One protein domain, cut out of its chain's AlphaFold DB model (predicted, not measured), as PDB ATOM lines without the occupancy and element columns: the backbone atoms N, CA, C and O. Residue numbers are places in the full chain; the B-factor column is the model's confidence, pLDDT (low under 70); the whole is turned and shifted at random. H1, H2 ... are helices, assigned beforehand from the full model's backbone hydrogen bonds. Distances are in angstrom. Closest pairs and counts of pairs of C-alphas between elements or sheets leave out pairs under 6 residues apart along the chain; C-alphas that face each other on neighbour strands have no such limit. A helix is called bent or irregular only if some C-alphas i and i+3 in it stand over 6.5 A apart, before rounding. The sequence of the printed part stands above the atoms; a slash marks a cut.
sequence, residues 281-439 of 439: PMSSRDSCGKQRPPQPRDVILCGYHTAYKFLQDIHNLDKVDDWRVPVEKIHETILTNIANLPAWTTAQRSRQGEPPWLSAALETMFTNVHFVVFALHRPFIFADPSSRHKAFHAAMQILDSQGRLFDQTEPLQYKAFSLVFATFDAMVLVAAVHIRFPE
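Overview. This is residues 281 to 439 of the 439 residues of the protein "Fungal_trans domain-containing protein" of Fusarium oxysporum f. sp. lycopersici (strain 4287 / CBS 123668 / FGSC 9935 / NRRL 34936) (UniProt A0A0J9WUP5). The long helix H4 runs through the middle of a helical bundle, with H1, H2 and H3 packed on one side of it and H5 and H7 on the other. H5 folds back along H4, H7 packs slantwise on H5, and the short H6 lies far from the middle, near the last residues of H5. The printed part has 159 residues with seven named helices, H1 to H7 in order along the chain, and no named strand; the class is all helix. It is compact, with a radius of gyration of the C-alphas of 17.1 A and spans of 52 by 36 by 24 A.

Along the chain. After residues 281 to 295, which hold no named element, H1 is residues 296 to 306, beginning at C-alpha 296 (386.636, 307.975, 321.749) and 15.5 A long. H2 is residues 308 to 315, 11.7 A, and H3 residues 324 to 339, 22.5 A. H4 is residues 357 to 380, 35.9 A, beginning at C-alpha 357 (393.957, 303.181, 321.480), with a kink of 27 degrees near residue 374. H5 is residues 385 to 408, 34.9 A, and H6 residues 411 to 415, 8.0 A. H7 is residues 421 to 436, 22.2 A, ending at C-alpha 436 (394.908, 307.480, 282.146). H4 is irregular, with C-alphas 376 and 379 7.3 A apart; H2 is only just irregular, with C-alphas 309 and 312 6.7 A apart.

Arrangement. H4 is the hub, touching five helices. H1, H3, H4, H5 and H7 form an up and down bundle, each running against the one before it. With residues 358 to 369 alone H4 touches H1, closest at the C-alphas of Gly 303 and Met 365, 5.6 A, at a shallow tilt of 26 degrees, the same way. H2 touches H4, closest at the C-alphas of Ile 314 and Leu 376, 5.9 A. H3 and H4 are a helical hairpin, closest at the C-alphas of His 331 and Val 373, 6.6 A. H4 and H5 are another, at a shallow tilt of 21 degrees, closest at the C-alphas of Phe 374 and Ala 391, 4.7 A. H7 touches H5 at a steep tilt of 42 degrees, opposite ways, closest at the C-alphas of Ala 395 and Ala 426, 4.5 A. H6 touches no helix. Every O i to N i+4 pair is within hydrogen-bond range in H1, H3, H5 and H7; the counts are 2 of 4 in H2, 18 of 20 in H4 and 0 of 1 in H6, where 1 of 2 O i to N i+3 pairs is within range.

Size, cuts and confidence. The two C-alphas farthest apart are those of Cys 288 and Arg 436, 57.1 A. The printed part has no cut and ends at Glu 439, the chain's last residue. The link from H3 to H4, 17 residues, is long. The mean pLDDT of the printed part is 85.1; residues 282 to 291, 347 to 348, 410 to 420 and 439 are under 70.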
ATOM      1  N   PRO A 281     383.227 318.933 319.829       75.31
ATOM      2  CA  PRO A 281     384.246 318.169 320.538       75.31
ATOM      3  C   PRO A 281     384.582 318.935 321.820       75.31
ATOM      4  O   PRO A 281     384.831 320.145 321.763       75.31
ATOM      5  N   MET A 282     384.541 318.279 322.982       66.19
ATOM      6  CA  MET A 282     384.793 318.991 324.233       66.19
ATOM      7  C   MET A 282     386.200 319.597 324.238       66.19
ATOM      8  O   MET A 282     387.166 319.024 323.729       66.19
ATOM      9  N   SER A 283     386.320 320.779 324.850       54.69
ATOM     10  CA  SER A 283     387.622 321.358 325.171       54.69
ATOM     11  C   SER A 283     388.405 320.359 326.023       54.69
ATOM     12  O   SER A 283     387.868 319.817 326.982       54.69
ATOM     13  N   SER A 284     389.691 320.159 325.722       51.44
ATOM     14  CA  SER A 284     390.611 319.282 326.474       51.44
ATOM     15  C   SER A 284     390.723 319.633 327.974       51.44
ATOM     16  O   SER A 284     391.393 318.926 328.722       51.44
ATOM     17  N   ARG A 285     390.084 320.716 328.434       50.78
ATOM     18  CA  ARG A 285     390.077 321.181 329.820       50.78
ATOM     19  C   ARG A 285     388.748 320.859 330.501       50.78
ATOM     20  O   ARG A 285     387.711 321.363 330.081       50.78
ATOM     21  N   ASP A 286     388.812 320.110 331.599       55.19
ATOM     22  CA  ASP A 286     387.671 319.895 332.496       55.19
ATOM     23  C   ASP A 286     387.204 321.221 333.131       55.19
ATOM     24  O   ASP A 286     387.921 322.224 333.103       55.19
ATOM     25  N   SER A 287     386.058 321.220 333.824       56.03
ATOM     26  CA  SER A 287     385.519 322.374 334.577       56.03
ATOM     27  C   SER A 287     386.495 322.973 335.610       56.03
ATOM     28  O   SER A 287     386.289 324.078 336.101       56.03
ATOM     29  N   CYS A 288     387.566 322.243 335.944       54.53
ATOM     30  CA  CYS A 288     388.656 322.639 336.844       54.53
ATOM     31  C   CYS A 288     389.924 323.132 336.098       54.53
ATOM     32  O   CYS A 288     390.945 323.416 336.716       54.53
ATOM     33  N   GLY A 289     389.901 323.209 334.763       57.22
ATOM     34  CA  GLY A 289     391.027 323.646 333.929       57.22
ATOM     35  C   GLY A 289     392.132 322.600 333.717       57.22
ATOM     36  O   GLY A 289     393.143 322.912 333.085       57.22
ATOM     37  N   LYS A 290     391.958 321.371 334.224       59.41
ATOM     38  CA  LYS A 290     392.912 320.260 334.061       59.41
ATOM     39  C   LYS A 290     392.733 319.582 332.707       59.41
ATOM     40  O   LYS A 290     391.604 319.439 332.247       59.41
ATOM     41  N   GLN A 291     393.840 319.162 332.094       63.84
ATOM     42  CA  GLN A 291     393.786 318.375 330.864       63.84
ATOM     43  C   GLN A 291     393.225 316.981 331.157       63.84
ATOM     44  O   GLN A 291     393.810 316.237 331.944       63.84
ATOM     45  N   ARG A 292     392.103 316.641 330.522       74.81
ATOM     46  CA  ARG A 292     391.553 315.282 330.497       74.81
ATOM     47  C   ARG A 292     392.075 314.558 329.253       74.81
ATOM     48  O   ARG A 292     392.178 315.196 328.200       74.81
ATOM     49  N   PRO A 293     392.408 313.256 329.337       76.62
ATOM     50  CA  PRO A 293     392.719 312.479 328.143       76.62
ATOM     51  C   PRO A 293     391.512 312.469 327.185       76.62
ATOM     52  O   PRO A 293     390.377 312.347 327.660       76.62
ATOM     53  N   PRO A 294     391.730 312.580 325.860       83.06
ATOM     54  CA  PRO A 294     390.654 312.473 324.880       83.06
ATOM     55  C   PRO A 294     389.876 311.167 325.046       83.06
ATOM     56  O   PRO A 294     390.469 310.117 325.304       83.06
ATOM     57  N   GLN A 295     388.559 311.226 324.887       87.19
ATOM     58  CA  GLN A 295     387.700 310.047 324.818       87.19
ATOM     59  C   GLN A 295     387.410 309.666 323.363       87.19
ATOM     60  O   GLN A 295     387.528 310.515 322.477       87.19
ATOM     61  N   PRO A 296     386.991 308.416 323.097       89.69
ATOM     62  CA  PRO A 296     386.636 307.975 321.749       89.69
ATOM     63  C   PRO A 296     385.660 308.912 321.028       89.69
ATOM     64  O   PRO A 296     385.933 309.348 319.908       89.69
ATOM     65  N   ARG A 297     384.588 309.339 321.710       89.50
ATOM     66  CA  ARG A 297     383.652 310.344 321.182       89.50
ATOM     67  C   ARG A 297     384.311 311.650 320.752       89.50
ATOM     68  O   ARG A 297     383.879 312.239 319.770       89.50
ATOM     69  N   ASP A 298     385.349 312.114 321.449       90.25
ATOM     70  CA  ASP A 298     385.988 313.395 321.133       90.25
ATOM     71  C   ASP A 298     386.714 313.300 319.786       90.25
ATOM     72  O   ASP A 298     386.694 314.248 319.003       90.25
ATOM     73  N   VAL A 299     387.288 312.131 319.476       92.19
ATOM     74  CA  VAL A 299     387.897 311.822 318.172       92.19
ATOM     75  C   VAL A 299     386.835 311.763 317.073       92.19
ATOM     76  O   VAL A 299     387.009 312.369 316.015       92.19
ATOM     77  N   ILE A 300     385.707 311.093 317.330       93.25
ATOM     78  CA  ILE A 300     384.596 310.978 316.370       93.25
ATOM     79  C   ILE A 300     384.003 312.358 316.060       93.25
ATOM     80  O   ILE A 300     383.867 312.720 314.890       93.25
ATOM     81  N   LEU A 301     383.714 313.160 317.090       93.75
ATOM     82  CA  LEU A 301     383.214 314.528 316.940       93.75
ATOM     83  C   LEU A 301     384.237 315.422 316.234       93.75
ATOM     84  O   LEU A 301     383.864 316.248 315.401       93.75
ATOM     85  N   CYS A 302     385.529 315.254 316.525       94.12
ATOM     86  CA  CYS A 302     386.584 315.984 315.833       94.12
ATOM     87  C   CYS A 302     386.576 315.675 314.327       94.12
ATOM     88  O   CYS A 302     386.525 316.604 313.519       94.12
ATOM     89  N   GLY A 303     386.517 314.397 313.940       95.19
ATOM     90  CA  GLY A 303     386.373 313.991 312.539       95.19
ATOM     91  C   GLY A 303     385.083 314.509 311.890       95.19
ATOM     92  O   GLY A 303     385.113 315.006 310.760       95.19
ATOM     93  N   TYR A 304     383.966 314.488 312.627       95.94
ATOM     94  CA  TYR A 304     382.679 315.007 312.162       95.94
ATOM     95  C   TYR A 304     382.746 316.485 311.788       95.94
ATOM     96  O   TYR A 304     382.413 316.866 310.661       95.94
ATOM     97  N   HIS A 305     383.214 317.310 312.726       94.81
ATOM     98  CA  HIS A 305     383.298 318.755 312.534       94.81
ATOM     99  C   HIS A 305     384.361 319.145 311.515       94.81
ATOM    100  O   HIS A 305     384.191 320.165 310.842       94.81
ATOM    101  N   THR A 306     385.392 318.311 311.356       96.12
ATOM    102  CA  THR A 306     386.432 318.492 310.342       96.12
ATOM    103  C   THR A 306     385.898 318.230 308.941       96.12
ATOM    104  O   THR A 306     386.047 319.091 308.071       96.12
ATOM    105  N   ALA A 307     385.256 317.077 308.724       97.12
ATOM    106  CA  ALA A 307     384.887 316.646 307.381       97.12
ATOM    107  C   ALA A 307     383.592 315.825 307.276       97.12
ATOM    108  O   ALA A 307     382.853 316.026 306.314       97.12
ATOM    109  N   TYR A 308     383.273 314.916 308.209       96.25
ATOM    110  CA  TYR A 308     382.215 313.917 307.943       96.25
ATOM    111  C   TYR A 308     380.826 314.524 307.726       96.25
ATOM    112  O   TYR A 308     380.033 313.963 306.974       96.25
ATOM    113  N   LYS A 309     380.547 315.693 308.317       95.31
ATOM    114  CA  LYS A 309     379.290 316.429 308.099       95.31
ATOM    115  C   LYS A 309     378.992 316.724 306.622       95.31
ATOM    116  O   LYS A 309     377.833 316.866 306.256       95.31
ATOM    117  N   PHE A 310     380.019 316.784 305.769       96.31
ATOM    118  CA  PHE A 310     379.867 317.050 304.337       96.31
ATOM    119  C   PHE A 310     379.512 315.805 303.514       96.31
ATOM    120  O   PHE A 310     379.199 315.947 302.337       96.31
ATOM    121  N   LEU A 311     379.526 314.594 304.087       95.00
ATOM    122  CA  LEU A 311     379.159 313.372 303.356       95.00
ATOM    123  C   LEU A 311     377.721 313.451 302.812       95.00
ATOM    124  O   LEU A 311     377.468 313.061 301.675       95.00
ATOM    125  N   GLN A 312     376.793 314.031 303.578       92.50
ATOM    126  CA  GLN A 312     375.418 314.255 303.123       92.50
ATOM    127  C   GLN A 312     375.353 315.212 301.920       92.50
ATOM    128  O   GLN A 312     374.593 314.976 300.980       92.50
ATOM    129  N   ASP A 313     376.152 316.281 301.928       92.75
ATOM    130  CA  ASP A 313     376.209 317.240 300.821       92.75
ATOM    131  C   ASP A 313     376.840 316.597 299.580       92.75
ATOM    132  O   ASP A 313     376.303 316.723 298.481       92.75
ATOM    133  N   ILE A 314     377.925 315.836 299.770       93.44
ATOM    134  CA  ILE A 314     378.624 315.088 298.716       93.44
ATOM    135  C   ILE A 314     377.678 314.106 298.026       93.44
ATOM    136  O   ILE A 314     377.628 314.068 296.800       93.44
ATOM    137  N   HIS A 315     376.878 313.361 298.795       89.94
ATOM    138  CA  HIS A 315     375.895 312.427 298.242       89.94
ATOM    139  C   HIS A 315     374.835 313.113 297.360       89.94
ATOM    140  O   HIS A 315     374.232 312.479 296.499       89.94
ATOM    141  N   ASN A 316     374.599 314.414 297.549       86.75
ATOM    142  CA  ASN A 316     373.635 315.182 296.766       86.75
ATOM    143  C   ASN A 316     374.263 315.972 295.603       86.75
ATOM    144  O   ASN A 316     373.520 316.636 294.877       86.75
ATOM    145  N   LEU A 317     375.583 315.891 295.386       85.88
ATOM    146  CA  LEU A 317     376.272 316.644 294.328       85.88
ATOM    147  C   LEU A 317     375.826 316.262 292.915       85.88
ATOM    148  O   LEU A 317     375.771 317.135 292.055       85.88
ATOM    149  N   ASP A 318     375.423 315.009 292.690       71.62
ATOM    150  CA  ASP A 318     374.933 314.540 291.383       71.62
ATOM    151  C   ASP A 318     373.661 315.272 290.913       71.62
ATOM    152  O   ASP A 318     373.287 315.200 289.745       71.62
ATOM    153  N   LYS A 319     372.977 315.982 291.822       77.75
ATOM    154  CA  LYS A 319     371.762 316.760 291.537       77.75
ATOM    155  C   LYS A 319     372.052 318.234 291.234       77.75
ATOM    156  O   LYS A 319     371.108 318.998 291.044       77.75
ATOM    157  N   VAL A 320     373.319 318.655 291.261       81.25
ATOM    158  CA  VAL A 320     373.720 320.057 291.110       81.25
ATOM    159  C   VAL A 320     374.307 320.292 289.720       81.25
ATOM    160  O   VAL A 320     375.321 319.700 289.365       81.25
ATOM    161  N   ASP A 321     373.700 321.205 288.956       77.88
ATOM    162  CA  ASP A 321     374.139 321.524 287.588       77.88
ATOM    163  C   ASP A 321     375.544 322.160 287.549       77.88
ATOM    164  O   ASP A 321     376.377 321.794 286.719       77.88
ATOM    165  N   ASP A 322     375.835 323.090 288.468       87.31
ATOM    166  CA  ASP A 322     377.166 323.691 288.644       87.31
ATOM    167  C   ASP A 322     377.834 323.169 289.922       87.31
ATOM    168  O   ASP A 322     377.754 323.765 290.999       87.31
ATOM    169  N   TRP A 323     378.491 322.017 289.798       88.56
ATOM    170  CA  TRP A 323     379.172 321.341 290.903       88.56
ATOM    171  C   TRP A 323     380.476 322.027 291.334       88.56
ATOM    172  O   TRP A 323     380.920 321.818 292.464       88.56
ATOM    173  N   ARG A 324     381.102 322.857 290.483       90.12
ATOM    174  CA  ARG A 324     382.459 323.389 290.725       90.12
ATOM    175  C   ARG A 324     382.511 324.285 291.956       90.12
ATOM    176  O   ARG A 324     383.396 324.125 292.792       90.12
ATOM    177  N   VAL A 325     381.554 325.204 292.078       91.75
ATOM    178  CA  VAL A 325     381.501 326.156 293.198       91.75
ATOM    179  C   VAL A 325     381.222 325.452 294.536       91.75
ATOM    180  O   VAL A 325     381.978 325.688 295.482       91.75
ATOM    181  N   PRO A 326     380.206 324.570 294.661       93.56
ATOM    182  CA  PRO A 326     379.996 323.780 295.874       93.56
ATOM    183  C   PRO A 326     381.192 322.903 296.242       93.56
ATOM    184  O   PRO A 326     381.594 322.895 297.403       93.56
ATOM    185  N   VAL A 327     381.783 322.205 295.265       95.25
ATOM    186  CA  VAL A 327     382.926 321.313 295.500       95.25
ATOM    187  C   VAL A 327     384.122 322.084 296.040       95.25
ATOM    188  O   VAL A 327     384.683 321.699 297.064       95.25
ATOM    189  N   GLU A 328     384.475 323.206 295.416       94.94
ATOM    190  CA  GLU A 328     385.602 324.020 295.868       94.94
ATOM    191  C   GLU A 328     385.344 324.616 297.256       94.94
ATOM    192  O   GLU A 328     386.205 324.569 298.133       94.94
ATOM    193  N   LYS A 329     384.122 325.101 297.506       95.88
ATOM    194  CA  LYS A 329     383.737 325.634 298.816       95.88
ATOM    195  C   LYS A 329     383.853 324.581 299.920       95.88
ATOM    196  O   LYS A 329     384.362 324.890 301.001       95.88
ATOM    197  N   ILE A 330     383.373 323.359 299.674       97.06
ATOM    198  CA  ILE A 330     383.480 322.255 300.638       97.06
ATOM    199  C   ILE A 330     384.957 321.908 300.860       97.06
ATOM    200  O   ILE A 330     385.383 321.817 302.010       97.06
ATOM    201  N   HIS A 331     385.747 321.794 299.790       97.62
ATOM    202  CA  HIS A 331     387.177 321.497 299.860       97.62
ATOM    203  C   HIS A 331     387.939 322.498 300.742       97.62
ATOM    204  O   HIS A 331     388.579 322.097 301.714       97.62
ATOM    205  N   GLU A 332     387.817 323.797 300.457       97.75
ATOM    206  CA  GLU A 332     388.490 324.862 301.214       97.75
ATOM    207  C   GLU A 332     388.056 324.892 302.682       97.75
ATOM    208  O   GLU A 332     388.864 325.116 303.590       97.75
ATOM    209  N   THR A 333     386.778 324.602 302.938       97.88
ATOM    210  CA  THR A 333     386.264 324.503 304.306       97.88
ATOM    211  C   THR A 333     386.899 323.325 305.045       97.88
ATOM    212  O   THR A 333     387.310 323.482 306.194       97.88
ATOM    213  N   ILE A 334     387.030 322.159 304.403       97.94
ATOM    214  CA  ILE A 334     387.689 320.990 305.003       97.94
ATOM    215  C   ILE A 334     389.168 321.288 305.276       97.94
ATOM    216  O   ILE A 334     389.629 321.027 306.385       97.94
ATOM    217  N   LEU A 335     389.900 321.884 304.327       96.69
ATOM    218  CA  LEU A 335     391.309 322.252 304.531       96.69
ATOM    219  C   LEU A 335     391.486 323.241 305.687       96.69
ATOM    220  O   LEU A 335     392.371 323.068 306.528       96.69
ATOM    221  N   THR A 336     390.600 324.235 305.778       97.38
ATOM    222  CA  THR A 336     390.578 325.178 306.900       97.38
ATOM    223  C   THR A 336     390.329 324.452 308.223       97.38
ATOM    224  O   THR A 336     390.987 324.748 309.219       97.38
ATOM    225  N   ASN A 337     389.419 323.476 308.261       95.94
ATOM    226  CA  ASN A 337     389.167 322.707 309.480       95.94
ATOM    227  C   ASN A 337     390.363 321.825 309.864       95.94
ATOM    228  O   ASN A 337     390.703 321.765 311.042       95.94
ATOM    229  N   ILE A 338     391.031 321.195 308.888       94.25
ATOM    230  CA  ILE A 338     392.254 320.406 309.110       94.25
ATOM    231  C   ILE A 338     393.347 321.282 309.735       94.25
ATOM    232  O   ILE A 338     393.975 320.882 310.713       94.25
ATOM    233  N   ALA A 339     393.541 322.501 309.223       92.56
ATOM    234  CA  ALA A 339     394.513 323.449 309.769       92.56
ATOM    235  C   ALA A 339     394.178 323.905 311.204       92.56
ATOM    236  O   ALA A 339     395.077 324.271 311.960       92.56
ATOM    237  N   ASN A 340     392.898 323.861 311.587       91.44
ATOM    238  CA  ASN A 340     392.399 324.246 312.908       91.44
ATOM    239  C   ASN A 340     392.166 323.049 313.846       91.44
ATOM    240  O   ASN A 340     391.503 323.192 314.878       91.44
ATOM    241  N   LEU A 341     392.691 321.869 313.506       90.00
ATOM    242  CA  LEU A 341     392.572 320.700 314.362       90.00
ATOM    243  C   LEU A 341     393.196 320.952 315.747       90.00
ATOM    244  O   LEU A 341     394.236 321.608 315.863       90.00
ATOM    245  N   PRO A 342     392.603 320.409 316.825       86.19
ATOM    246  CA  PRO A 342     393.160 320.560 318.161       86.19
ATOM    247  C   PRO A 342     394.584 320.002 318.256       86.19
ATOM    248  O   PRO A 342     394.870 318.927 317.732       86.19
ATOM    249  N   ALA A 343     395.451 320.654 319.035       83.12
ATOM    250  CA  ALA A 343     396.857 320.255 319.187       83.12
ATOM    251  C   ALA A 343     397.064 318.801 319.668       83.12
ATOM    252  O   ALA A 343     398.102 318.195 319.409       83.12
ATOM    253  N   TRP A 344     396.080 318.214 320.359       84.19
ATOM    254  CA  TRP A 344     396.146 316.821 320.804       84.19
ATOM    255  C   TRP A 344     395.996 315.810 319.649       84.19
ATOM    256  O   TRP A 344     396.392 314.650 319.784       84.19
ATOM    257  N   THR A 345     395.492 316.227 318.490       84.56
ATOM    258  CA  THR A 345     395.365 315.361 317.306       84.56
ATOM    259  C   THR A 345     396.690 315.192 316.555       84.56
ATOM    260  O   THR A 345     396.881 314.187 315.876       84.56
ATOM    261  N   THR A 346     397.646 316.109 316.729       78.88
ATOM    262  CA  THR A 346     398.907 316.147 315.975       78.88
ATOM    263  C   THR A 346     399.747 314.878 316.153       78.88
ATOM    264  O   THR A 346     400.035 314.462 317.275       78.88
ATOM    265  N   ALA A 347     400.193 314.277 315.044       65.31
ATOM    266  CA  ALA A 347     400.992 313.046 315.040       65.31
ATOM    267  C   ALA A 347     402.420 313.225 315.603       65.31
ATOM    268  O   ALA A 347     402.938 312.330 316.260       65.31
ATOM    269  N   GLN A 348     403.042 314.394 315.407       63.69
ATOM    270  CA  GLN A 348     404.448 314.682 315.748       63.69
ATOM    271  C   GLN A 348     404.742 314.965 317.235       63.69
ATOM    272  O   GLN A 348     405.839 315.411 317.572       63.69
ATOM    273  N   ARG A 349     403.792 314.732 318.146       72.69
ATOM    274  CA  ARG A 349     403.989 314.989 319.581       72.69
ATOM    275  C   ARG A 349     404.309 313.715 320.352       72.69
ATOM    276  O   ARG A 349     403.852 312.632 319.999       72.69
ATOM    277  N   SER A 350     405.033 313.859 321.461       71.12
ATOM    278  CA  SER A 350     405.169 312.772 322.434       71.12
ATOM    279  C   SER A 350     403.792 312.411 323.002       71.12
ATOM    280  O   SER A 350     403.057 313.291 323.456       71.12
ATOM    281  N   ARG A 351     403.453 311.119 322.964       72.44
ATOM    282  CA  ARG A 351     402.195 310.548 323.483       72.44
ATOM    283  C   ARG A 351     402.407 309.709 324.746       72.44
ATOM    284  O   ARG A 351     401.610 308.830 325.063       72.44
ATOM    285  N   GLN A 352     403.505 309.943 325.466       73.75
ATOM    286  CA  GLN A 352     403.753 309.253 326.732       73.75
ATOM    287  C   GLN A 352     402.628 309.549 327.735       73.75
ATOM    288  O   GLN A 352     402.319 310.707 327.999       73.75
ATOM    289  N   GLY A 353     402.035 308.491 328.295       74.56
ATOM    290  CA  GLY A 353     400.932 308.587 329.256       74.56
ATOM    291  C   GLY A 353     399.536 308.700 328.634       74.56
ATOM    292  O   GLY A 353     398.566 308.834 329.377       74.56
ATOM    293  N   GLU A 354     399.411 308.634 327.304       81.81
ATOM    294  CA  GLU A 354     398.112 308.598 326.628       81.81
ATOM    295  C   GLU A 354     397.542 307.179 326.522       81.81
ATOM    296  O   GLU A 354     398.296 306.202 326.574       81.81
ATOM    297  N   PRO A 355     396.215 307.038 326.343       82.62
ATOM    298  CA  PRO A 355     395.612 305.735 326.112       82.62
ATOM    299  C   PRO A 355     396.169 305.069 324.837       82.62
ATOM    300  O   PRO A 355     396.232 305.732 323.799       82.62
ATOM    301  N   PRO A 356     396.510 303.763 324.863       82.06
ATOM    302  CA  PRO A 356     397.092 303.066 323.709       82.06
ATOM    303  C   PRO A 356     396.233 303.120 322.438       82.06
ATOM    304  O   PRO A 356     396.761 303.211 321.334       82.06
ATOM    305  N   TRP A 357     394.907 303.125 322.592       85.38
ATOM    306  CA  TRP A 357     393.957 303.181 321.480       85.38
ATOM    307  C   TRP A 357     393.960 304.525 320.730       85.38
ATOM    308  O   TRP A 357     393.527 304.588 319.580       85.38
ATOM    309  N   LEU A 358     394.442 305.612 321.348       87.31
ATOM    310  CA  LEU A 358     394.291 306.968 320.807       87.31
ATOM    311  C   LEU A 358     395.052 307.171 319.491       87.31
ATOM    312  O   LEU A 358     394.569 307.882 318.613       87.31
ATOM    313  N   SER A 359     396.222 306.548 319.340       86.81
ATOM    314  CA  SER A 359     397.003 306.639 318.099       86.81
ATOM    315  C   SER A 359     396.240 306.025 316.921       86.81
ATOM    316  O   SER A 359     396.033 306.684 315.903       86.81
ATOM    317  N   ALA A 360     395.716 304.810 317.109       86.62
ATOM    318  CA  ALA A 360     394.924 304.110 316.104       86.62
ATOM    319  C   ALA A 360     393.610 304.843 315.778       86.62
ATOM    320  O   ALA A 360     393.228 304.970 314.610       86.62
ATOM    321  N   ALA A 361     392.941 305.395 316.796       88.81
ATOM    322  CA  ALA A 361     391.737 306.200 316.615       88.81
ATOM    323  C   ALA A 361     392.001 307.470 315.793       88.81
ATOM    324  O   ALA A 361     391.194 307.833 314.938       88.81
ATOM    325  N   LEU A 362     393.142 308.130 316.011       90.06
ATOM    326  CA  LEU A 362     393.522 309.317 315.251       90.06
ATOM    327  C   LEU A 362     393.883 308.993 313.803       90.06
ATOM    328  O   LEU A 362     393.421 309.704 312.918       90.06
ATOM    329  N   GLU A 363     394.630 307.923 313.530       89.69
ATOM    330  CA  GLU A 363     394.884 307.501 312.141       89.69
ATOM    331  C   GLU A 363     393.582 307.095 311.429       89.69
ATOM    332  O   GLU A 363     393.358 307.463 310.276       89.69
ATOM    333  N   THR A 364     392.649 306.447 312.138       89.81
ATOM    334  CA  THR A 364     391.301 306.170 311.608       89.81
ATOM    335  C   THR A 364     390.556 307.466 311.279       89.81
ATOM    336  O   THR A 364     389.957 307.593 310.209       89.81
ATOM    337  N   MET A 365     390.619 308.463 312.167       92.69
ATOM    338  CA  MET A 365     390.024 309.778 311.936       92.69
ATOM    339  C   MET A 365     390.650 310.481 310.727       92.69
ATOM    340  O   MET A 365     389.925 310.955 309.854       92.69
ATOM    341  N   PHE A 366     391.981 310.529 310.643       92.31
ATOM    342  CA  PHE A 366     392.695 311.158 309.532       92.31
ATOM    343  C   PHE A 366     392.400 310.475 308.203       92.31
ATOM    344  O   PHE A 366     392.152 311.168 307.213       92.31
ATOM    345  N   THR A 367     392.362 309.144 308.184       92.75
ATOM    346  CA  THR A 367     391.951 308.377 307.008       92.75
ATOM    347  C   THR A 367     390.563 308.800 306.546       92.75
ATOM    348  O   THR A 367     390.382 309.151 305.384       92.75
ATOM    349  N   ASN A 368     389.584 308.824 307.452       93.50
ATOM    350  CA  ASN A 368     388.210 309.160 307.095       93.50
ATOM    351  C   ASN A 368     388.055 310.637 306.688       93.50
ATOM    352  O   ASN A 368     387.249 310.953 305.816       93.50
ATOM    353  N   VAL A 369     388.829 311.558 307.273       95.94
ATOM    354  CA  VAL A 369     388.838 312.974 306.862       95.94
ATOM    355  C   VAL A 369     389.329 313.109 305.420       95.94
ATOM    356  O   VAL A 369     388.684 313.775 304.610       95.94
ATOM    357  N   HIS A 370     390.425 312.433 305.069       96.19
ATOM    358  CA  HIS A 370     390.920 312.431 303.693       96.19
ATOM    359  C   HIS A 370     390.006 311.641 302.753       96.19
ATOM    360  O   HIS A 370     389.868 312.029 301.596       96.19
ATOM    361  N   PHE A 371     389.311 310.611 303.242       95.69
ATOM    362  CA  PHE A 371     388.272 309.918 302.482       95.69
ATOM    363  C   PHE A 371     387.143 310.868 302.063       95.69
ATOM    364  O   PHE A 371     386.685 310.790 300.928       95.69
ATOM    365  N   VAL A 372     386.727 311.812 302.913       96.81
ATOM    366  CA  VAL A 372     385.718 312.818 302.530       96.81
ATOM    367  C   VAL A 372     386.231 313.695 301.382       96.81
ATOM    368  O   VAL A 372     385.508 313.915 300.414       96.81
ATOM    369  N   VAL A 373     387.484 314.162 301.447       97.19
ATOM    370  CA  VAL A 373     388.102 314.956 300.362       97.19
ATOM    371  C   VAL A 373     388.223 314.132 299.080       97.19
ATOM    372  O   VAL A 373     387.936 314.615 297.986       97.19
ATOM    373  N   PHE A 374     388.618 312.869 299.209       96.44
ATOM    374  CA  PHE A 374     388.672 311.917 298.109       96.44
ATOM    375  C   PHE A 374     387.293 311.742 297.461       96.44
ATOM    376  O   PHE A 374     387.158 311.927 296.253       96.44
ATOM    377  N   ALA A 375     386.261 311.452 298.257       95.12
ATOM    378  CA  ALA A 375     384.895 311.241 297.793       95.12
ATOM    379  C   ALA A 375     384.312 312.489 297.117       95.12
ATOM    380  O   ALA A 375     383.622 312.364 296.111       95.12
ATOM    381  N   LEU A 376     384.646 313.679 297.623       96.44
ATOM    382  CA  LEU A 376     384.236 314.963 297.059       96.44
ATOM    383  C   LEU A 376     384.717 315.157 295.612       96.44
ATOM    384  O   LEU A 376     383.973 315.657 294.774       96.44
ATOM    385  N   HIS A 377     385.959 314.764 295.310       95.56
ATOM    386  CA  HIS A 377     386.558 314.967 293.985       95.56
ATOM    387  C   HIS A 377     386.483 313.744 293.068       95.56
ATOM    388  O   HIS A 377     386.611 313.894 291.849       95.56
ATOM    389  N   ARG A 378     386.263 312.543 293.622       93.50
ATOM    390  CA  ARG A 378     386.218 311.267 292.888       93.50
ATOM    391  C   ARG A 378     385.322 311.305 291.637       93.50
ATOM    392  O   ARG A 378     385.792 310.817 290.608       93.50
ATOM    393  N   PRO A 379     384.103 311.881 291.649       92.12
ATOM    394  CA  PRO A 379     383.250 311.915 290.455       92.12
ATOM    395  C   PRO A 379     383.845 312.715 289.284       92.12
ATOM    396  O   PRO A 379     383.504 312.477 288.128       92.12
ATOM    397  N   PHE A 380     384.765 313.643 289.563       91.94
ATOM    398  CA  PHE A 380     385.215 314.660 288.608       91.94
ATOM    399  C   PHE A 380     386.644 314.444 288.091       91.94
ATOM    400  O   PHE A 380     387.126 315.228 287.274       91.94
ATOM    401  N   ILE A 381     387.329 313.371 288.500       92.75
ATOM    402  CA  ILE A 381     388.752 313.130 288.176       92.75
ATOM    403  C   ILE A 381     389.060 313.002 286.676       92.75
ATOM    404  O   ILE A 381     390.191 313.230 286.243       92.75
ATOM    405  N   PHE A 382     388.063 312.632 285.869       90.81
ATOM    406  CA  PHE A 382     388.196 312.560 284.412       90.81
ATOM    407  C   PHE A 382     387.805 313.869 283.715       90.81
ATOM    408  O   PHE A 382     388.217 314.088 282.579       90.81
ATOM    409  N   ALA A 383     387.040 314.735 284.383       90.50
ATOM    410  CA  ALA A 383     386.515 315.977 283.820       90.50
ATOM    411  C   ALA A 383     387.377 317.205 284.152       90.50
ATOM    412  O   ALA A 383     387.378 318.175 283.395       90.50
ATOM    413  N   ASP A 384     388.093 317.188 285.279       91.75
ATOM    414  CA  ASP A 384     388.776 318.364 285.812       91.75
ATOM    415  C   ASP A 384     390.171 318.032 286.381       91.75
ATOM    416  O   ASP A 384     390.281 317.254 287.336       91.75
ATOM    417  N   PRO A 385     391.254 318.627 285.839       93.62
ATOM    418  CA  PRO A 385     392.616 318.376 286.314       93.62
ATOM    419  C   PRO A 385     392.847 318.758 287.782       93.62
ATOM    420  O   PRO A 385     393.594 318.068 288.474       93.62
ATOM    421  N   SER A 386     392.200 319.825 288.268       94.56
ATOM    422  CA  SER A 386     392.319 320.256 289.667       94.56
ATOM    423  C   SER A 386     391.729 319.205 290.610       94.56
ATOM    424  O   SER A 386     392.408 318.725 291.518       94.56
ATOM    425  N   SER A 387     390.505 318.751 290.329       94.75
ATOM    426  CA  SER A 387     389.846 317.683 291.088       94.75
ATOM    427  C   SER A 387     390.638 316.380 291.056       94.75
ATOM    428  O   SER A 387     390.769 315.716 292.082       94.75
ATOM    429  N   ARG A 388     391.245 316.036 289.913       95.12
ATOM    430  CA  ARG A 388     392.148 314.884 289.808       95.12
ATOM    431  C   ARG A 388     393.345 314.996 290.750       95.12
ATOM    432  O   ARG A 388     393.619 314.046 291.479       95.12
ATOM    433  N   HIS A 389     394.035 316.138 290.762       95.62
ATOM    434  CA  HIS A 389     395.184 316.353 291.644       95.62
ATOM    435  C   HIS A 389     394.784 316.289 293.125       95.62
ATOM    436  O   HIS A 389     395.442 315.621 293.920       95.62
ATOM    437  N   LYS A 390     393.658 316.916 293.487       96.81
ATOM    438  CA  LYS A 390     393.119 316.913 294.856       96.81
ATOM    439  C   LYS A 390     392.713 315.509 295.319       96.81
ATOM    440  O   LYS A 390     393.081 315.104 296.420       96.81
ATOM    441  N   ALA A 391     392.017 314.743 294.473       96.25
ATOM    442  CA  ALA A 391     391.657 313.351 294.751       96.25
ATOM    443  C   ALA A 391     392.895 312.455 294.902       96.25
ATOM    444  O   ALA A 391     392.951 311.635 295.815       96.25
ATOM    445  N   PHE A 392     393.896 312.636 294.037       96.31
ATOM    446  CA  PHE A 392     395.160 311.906 294.106       96.31
ATOM    447  C   PHE A 392     395.915 312.204 295.404       96.31
ATOM    448  O   PHE A 392     396.332 311.283 296.102       96.31
ATOM    449  N   HIS A 393     396.042 313.481 295.770       96.75
ATOM    450  CA  HIS A 393     396.675 313.876 297.024       96.75
ATOM    451  C   HIS A 393     395.944 313.274 298.232       96.75
ATOM    452  O   HIS A 393     396.579 312.687 299.103       96.75
ATOM    453  N   ALA A 394     394.609 313.356 298.265       97.00
ATOM    454  CA  ALA A 394     393.812 312.740 299.324       97.00
ATOM    455  C   ALA A 394     394.011 311.215 299.389       97.00
ATOM    456  O   ALA A 394     394.172 310.674 300.481       97.00
ATOM    457  N   ALA A 395     394.072 310.533 298.240       96.38
ATOM    458  CA  ALA A 395     394.360 309.102 298.171       96.38
ATOM    459  C   ALA A 395     395.740 308.759 298.756       96.38
ATOM    460  O   ALA A 395     395.846 307.817 299.533       96.38
ATOM    461  N   MET A 396     396.780 309.544 298.463       96.50
ATOM    462  CA  MET A 396     398.106 309.341 299.061       96.50
ATOM    463  C   MET A 396     398.085 309.511 300.586       96.50
ATOM    464  O   MET A 396     398.611 308.661 301.298       96.50
ATOM    465  N   GLN A 397     397.405 310.541 301.099       95.38
ATOM    466  CA  GLN A 397     397.265 310.746 302.548       95.38
ATOM    467  C   GLN A 397     396.512 309.598 303.238       95.38
ATOM    468  O   GLN A 397     396.868 309.208 304.352       95.38
ATOM    469  N   ILE A 398     395.494 309.033 302.574       94.19
ATOM    470  CA  ILE A 398     394.802 307.822 303.035       94.19
ATOM    471  C   ILE A 398     395.797 306.665 303.138       94.19
ATOM    472  O   ILE A 398     395.897 306.061 304.201       94.19
ATOM    473  N   LEU A 399     396.554 306.378 302.075       93.19
ATOM    474  CA  LEU A 399     397.502 305.257 302.052       93.19
ATOM    475  C   LEU A 399     398.604 305.407 303.107       93.19
ATOM    476  O   LEU A 399     398.915 304.439 303.798       93.19
ATOM    477  N   ASP A 400     399.135 306.615 303.298       92.50
ATOM    478  CA  ASP A 400     400.148 306.888 304.322       92.50
ATOM    479  C   ASP A 400     399.595 306.693 305.744       92.50
ATOM    480  O   ASP A 400     400.269 306.134 306.611       92.50
ATOM    481  N   SER A 401     398.364 307.153 306.004       90.31
ATOM    482  CA  SER A 401     397.693 306.975 307.301       90.31
ATOM    483  C   SER A 401     397.360 305.510 307.575       90.31
ATOM    484  O   SER A 401     397.612 305.010 308.672       90.31
ATOM    485  N   GLN A 402     396.887 304.795 306.556       87.44
ATOM    486  CA  GLN A 402     396.605 303.365 306.629       87.44
ATOM    487  C   GLN A 402     397.874 302.535 306.835       87.44
ATOM    488  O   GLN A 402     397.850 301.603 307.632       87.44
ATOM    489  N   GLY A 403     398.996 302.911 306.211       88.06
ATOM    490  CA  GLY A 403     400.302 302.294 306.463       88.06
ATOM    491  C   GLY A 403     400.732 302.433 307.925       88.06
ATOM    492  O   GLY A 403     401.048 301.439 308.572       88.06
ATOM    493  N   ARG A 404     400.635 303.642 308.498       87.50
ATOM    494  CA  ARG A 404     400.946 303.862 309.924       87.50
ATOM    495  C   ARG A 404     400.000 303.119 310.862       87.50
ATOM    496  O   ARG A 404     400.443 302.628 311.898       87.50
ATOM    497  N   LEU A 405     398.711 303.052 310.528       84.00
ATOM    498  CA  LEU A 405     397.735 302.287 311.302       84.00
ATOM    499  C   LEU A 405     398.058 300.789 311.254       84.00
ATOM    500  O   LEU A 405     398.015 300.128 312.289       84.00
ATOM    501  N   PHE A 406     398.422 300.270 310.081       82.94
ATOM    502  CA  PHE A 406     398.836 298.882 309.895       82.94
ATOM    503  C   PHE A 406     400.079 298.547 310.732       82.94
ATOM    504  O   PHE A 406     400.065 297.563 311.465       82.94
ATOM    505  N   ASP A 407     401.096 299.411 310.728       81.50
ATOM    506  CA  ASP A 407     402.316 299.229 311.530       81.50
ATOM    507  C   ASP A 407     402.051 299.221 313.049       81.50
ATOM    508  O   ASP A 407     402.817 298.640 313.818       81.50
ATOM    509  N   GLN A 408     400.973 299.873 313.492       76.88
ATOM    510  CA  GLN A 408     400.561 299.939 314.901       76.88
ATOM    511  C   GLN A 408     399.593 298.821 315.308       76.88
ATOM    512  O   GLN A 408     399.357 298.628 316.501       76.88
ATOM    513  N   THR A 409     399.004 298.119 314.341       73.44
ATOM    514  CA  THR A 409     397.966 297.114 314.582       73.44
ATOM    515  C   THR A 409     398.601 295.729 314.696       73.44
ATOM    516  O   THR A 409     399.548 295.403 313.983       73.44
ATOM    517  N   GLU A 410     398.101 294.891 315.602       69.94
ATOM    518  CA  GLU A 410     398.605 293.522 315.729       69.94
ATOM    519  C   GLU A 410     398.065 292.611 314.609       69.94
ATOM    520  O   GLU A 410     396.946 292.822 314.136       69.94
ATOM    521  N   PRO A 411     398.783 291.537 314.216       59.28
ATOM    522  CA  PRO A 411     398.396 290.699 313.079       59.28
ATOM    523  C   PRO A 411     396.971 290.140 313.097       59.28
ATOM    524  O   PRO A 411     396.333 290.036 312.050       59.28
ATOM    525  N   LEU A 412     396.446 289.802 314.278       59.31
ATOM    526  CA  LEU A 412     395.074 289.304 314.427       59.31
ATOM    527  C   LEU A 412     394.021 290.391 314.169       59.31
ATOM    528  O   LEU A 412     392.932 290.093 313.684       59.31
ATOM    529  N   GLN A 413     394.365 291.653 314.417       65.19
ATOM    530  CA  GLN A 413     393.485 292.803 314.232       65.19
ATOM    531  C   GLN A 413     393.493 293.325 312.783       65.19
ATOM    532  O   GLN A 413     392.610 294.096 312.419       65.19
ATOM    533  N   TYR A 414     394.403 292.858 311.911       61.12
ATOM    534  CA  TYR A 414     394.411 293.221 310.482       61.12
ATOM    535  C   TYR A 414     393.166 292.771 309.721       61.12
ATOM    536  O   TYR A 414     392.804 293.380 308.716       61.12
ATOM    537  N   LYS A 415     392.481 291.725 310.205       56.53
ATOM    538  CA  LYS A 415     391.199 291.287 309.636       56.53
ATOM    539  C   LYS A 415     390.112 292.366 309.792       56.53
ATOM    540  O   LYS A 415     389.070 292.263 309.157       56.53
ATOM    541  N   ALA A 416     390.347 293.417 310.588       56.88
ATOM    542  CA  ALA A 416     389.417 294.514 310.759       56.88
ATOM    543  C   ALA A 416     389.360 295.450 309.542       56.88
ATOM    544  O   ALA A 416     390.242 296.263 309.270       56.88
ATOM    545  N   PHE A 417     388.235 295.358 308.845       53.03
ATOM    546  CA  PHE A 417     387.827 296.049 307.623       53.03
ATOM    547  C   PHE A 417     388.166 297.534 307.434       53.03
ATOM    548  O   PHE A 417     388.180 297.999 306.292       53.03
ATOM    549  N   SER A 418     388.429 298.301 308.499       53.47
ATOM    550  CA  SER A 418     388.861 299.701 308.353       53.47
ATOM    551  C   SER A 418     390.113 299.834 307.478       53.47
ATOM    552  O   SER A 418     390.289 300.874 306.854       53.47
ATOM    553  N   LEU A 419     390.895 298.758 307.345       55.88
ATOM    554  CA  LEU A 419     392.059 298.687 306.468       55.88
ATOM    555  C   LEU A 419     391.744 298.462 304.978       55.88
ATOM    556  O   LEU A 419     392.611 298.692 304.141       55.88
ATOM    557  N   VAL A 420     390.534 298.021 304.609       63.91
ATOM    558  CA  VAL A 420     390.263 297.532 303.243       63.91
ATOM    559  C   VAL A 420     389.636 298.596 302.349       63.91
ATOM    560  O   VAL A 420     390.125 298.802 301.247       63.91
ATOM    561  N   PHE A 421     388.586 299.299 302.782       74.38
ATOM    562  CA  PHE A 421     387.855 300.202 301.879       74.38
ATOM    563  C   PHE A 421     388.588 301.482 301.524       74.38
ATOM    564  O   PHE A 421     388.732 301.782 300.343       74.38
ATOM    565  N   ALA A 422     389.055 302.227 302.526       78.19
ATOM    566  CA  ALA A 422     389.770 303.468 302.267       78.19
ATOM    567  C   ALA A 422     391.033 303.191 301.435       78.19
ATOM    568  O   ALA A 422     391.290 303.876 300.448       78.19
ATOM    569  N   THR A 423     391.760 302.124 301.776       85.88
ATOM    570  CA  THR A 423     392.955 301.671 301.056       85.88
ATOM    571  C   THR A 423     392.636 301.225 299.631       85.88
ATOM    572  O   THR A 423     393.272 301.704 298.697       85.88
ATOM    573  N   PHE A 424     391.648 300.346 299.433       88.31
ATOM    574  CA  PHE A 424     391.290 299.836 298.108       88.31
ATOM    575  C   PHE A 424     390.837 300.959 297.172       88.31
ATOM    576  O   PHE A 424     391.373 301.082 296.071       88.31
ATOM    577  N   ASP A 425     389.915 301.818 297.615       89.56
ATOM    578  CA  ASP A 425     389.415 302.931 296.804       89.56
ATOM    579  C   ASP A 425     390.543 303.913 296.446       89.56
ATOM    580  O   ASP A 425     390.652 304.339 295.290       89.56
ATOM    581  N   ALA A 426     391.424 304.221 297.405       92.06
ATOM    582  CA  ALA A 426     392.596 305.058 297.171       92.06
ATOM    583  C   ALA A 426     393.566 304.421 296.160       92.06
ATOM    584  O   ALA A 426     393.975 305.087 295.208       92.06
ATOM    585  N   MET A 427     393.887 303.129 296.305       92.25
ATOM    586  CA  MET A 427     394.763 302.396 295.380       92.25
ATOM    587  C   MET A 427     394.193 302.360 293.959       92.25
ATOM    588  O   MET A 427     394.921 302.617 292.998       92.25
ATOM    589  N   VAL A 428     392.896 302.070 293.817       93.00
ATOM    590  CA  VAL A 428     392.217 302.039 292.514       93.00
ATOM    591  C   VAL A 428     392.275 303.409 291.849       93.00
ATOM    592  O   VAL A 428     392.579 303.490 290.658       93.00
ATOM    593  N   LEU A 429     392.037 304.490 292.596       93.06
ATOM    594  CA  LEU A 429     392.120 305.842 292.051       93.06
ATOM    595  C   LEU A 429     393.548 306.200 291.634       93.06
ATOM    596  O   LEU A 429     393.743 306.694 290.524       93.06
ATOM    597  N   VAL A 430     394.544 305.929 292.481       92.94
ATOM    598  CA  VAL A 430     395.962 306.175 292.173       92.94
ATOM    599  C   VAL A 430     396.365 305.437 290.897       92.94
ATOM    600  O   VAL A 430     396.958 306.045 290.004       92.94
ATOM    601  N   ALA A 431     395.991 304.161 290.766       92.25
ATOM    602  CA  ALA A 431     396.256 303.370 289.570       92.25
ATOM    603  C   ALA A 431     395.527 303.927 288.335       92.25
ATOM    604  O   ALA A 431     396.133 304.079 287.275       92.25
ATOM    605  N   ALA A 432     394.245 304.279 288.462       91.19
ATOM    606  CA  ALA A 432     393.458 304.838 287.366       91.19
ATOM    607  C   ALA A 432     394.038 306.166 286.858       91.19
ATOM    608  O   ALA A 432     394.104 306.376 285.645       91.19
ATOM    609  N   VAL A 433     394.488 307.033 287.772       90.25
ATOM    610  CA  VAL A 433     395.149 308.297 287.434       90.25
ATOM    611  C   VAL A 433     396.449 308.030 286.681       90.25
ATOM    612  O   VAL A 433     396.588 308.546 285.581       90.25
ATOM    613  N   HIS A 434     397.331 307.157 287.182       89.06
ATOM    614  CA  HIS A 434     398.594 306.831 286.501       89.06
ATOM    615  C   HIS A 434     398.394 306.212 285.110       89.06
ATOM    616  O   HIS A 434     399.149 306.501 284.187       89.06
ATOM    617  N   ILE A 435     397.383 305.355 284.939       90.75
ATOM    618  CA  ILE A 435     397.112 304.696 283.652       90.75
ATOM    619  C   ILE A 435     396.542 305.686 282.628       90.75
ATOM    620  O   ILE A 435     396.861 305.604 281.443       90.75
ATOM    621  N   ARG A 436     395.645 306.582 283.054       90.69
ATOM    622  CA  ARG A 436     394.908 307.480 282.146       90.69
ATOM    623  C   ARG A 436     395.580 308.835 281.944       90.69
ATOM    624  O   ARG A 436     395.320 309.471 280.927       90.69
ATOM    625  N   PHE A 437     396.413 309.253 282.889       88.69
ATOM    626  CA  PHE A 437     397.114 310.532 282.918       88.69
ATOM    627  C   PHE A 437     398.565 310.283 283.373       88.69
ATOM    628  O   PHE A 437     398.887 310.504 284.537       88.69
ATOM    629  N   PRO A 438     399.415 309.726 282.490       74.81
ATOM    630  CA  PRO A 438     400.793 309.350 282.825       74.81
ATOM    631  C   PRO A 438     401.765 310.541 282.918       74.81
ATOM    632  O   PRO A 438     402.905 310.352 283.341       74.81
ATOM    633  N   GLU A 439     401.328 311.728 282.494       63.09
ATOM    634  CA  GLU A 439     401.998 313.023 282.684       63.09
ATOM    635  C   GLU A 439     401.495 313.692 283.965       63.09
ATOM    636  O   GLU A 439     402.341 314.254 284.699       63.09
TER     637      GLU A 439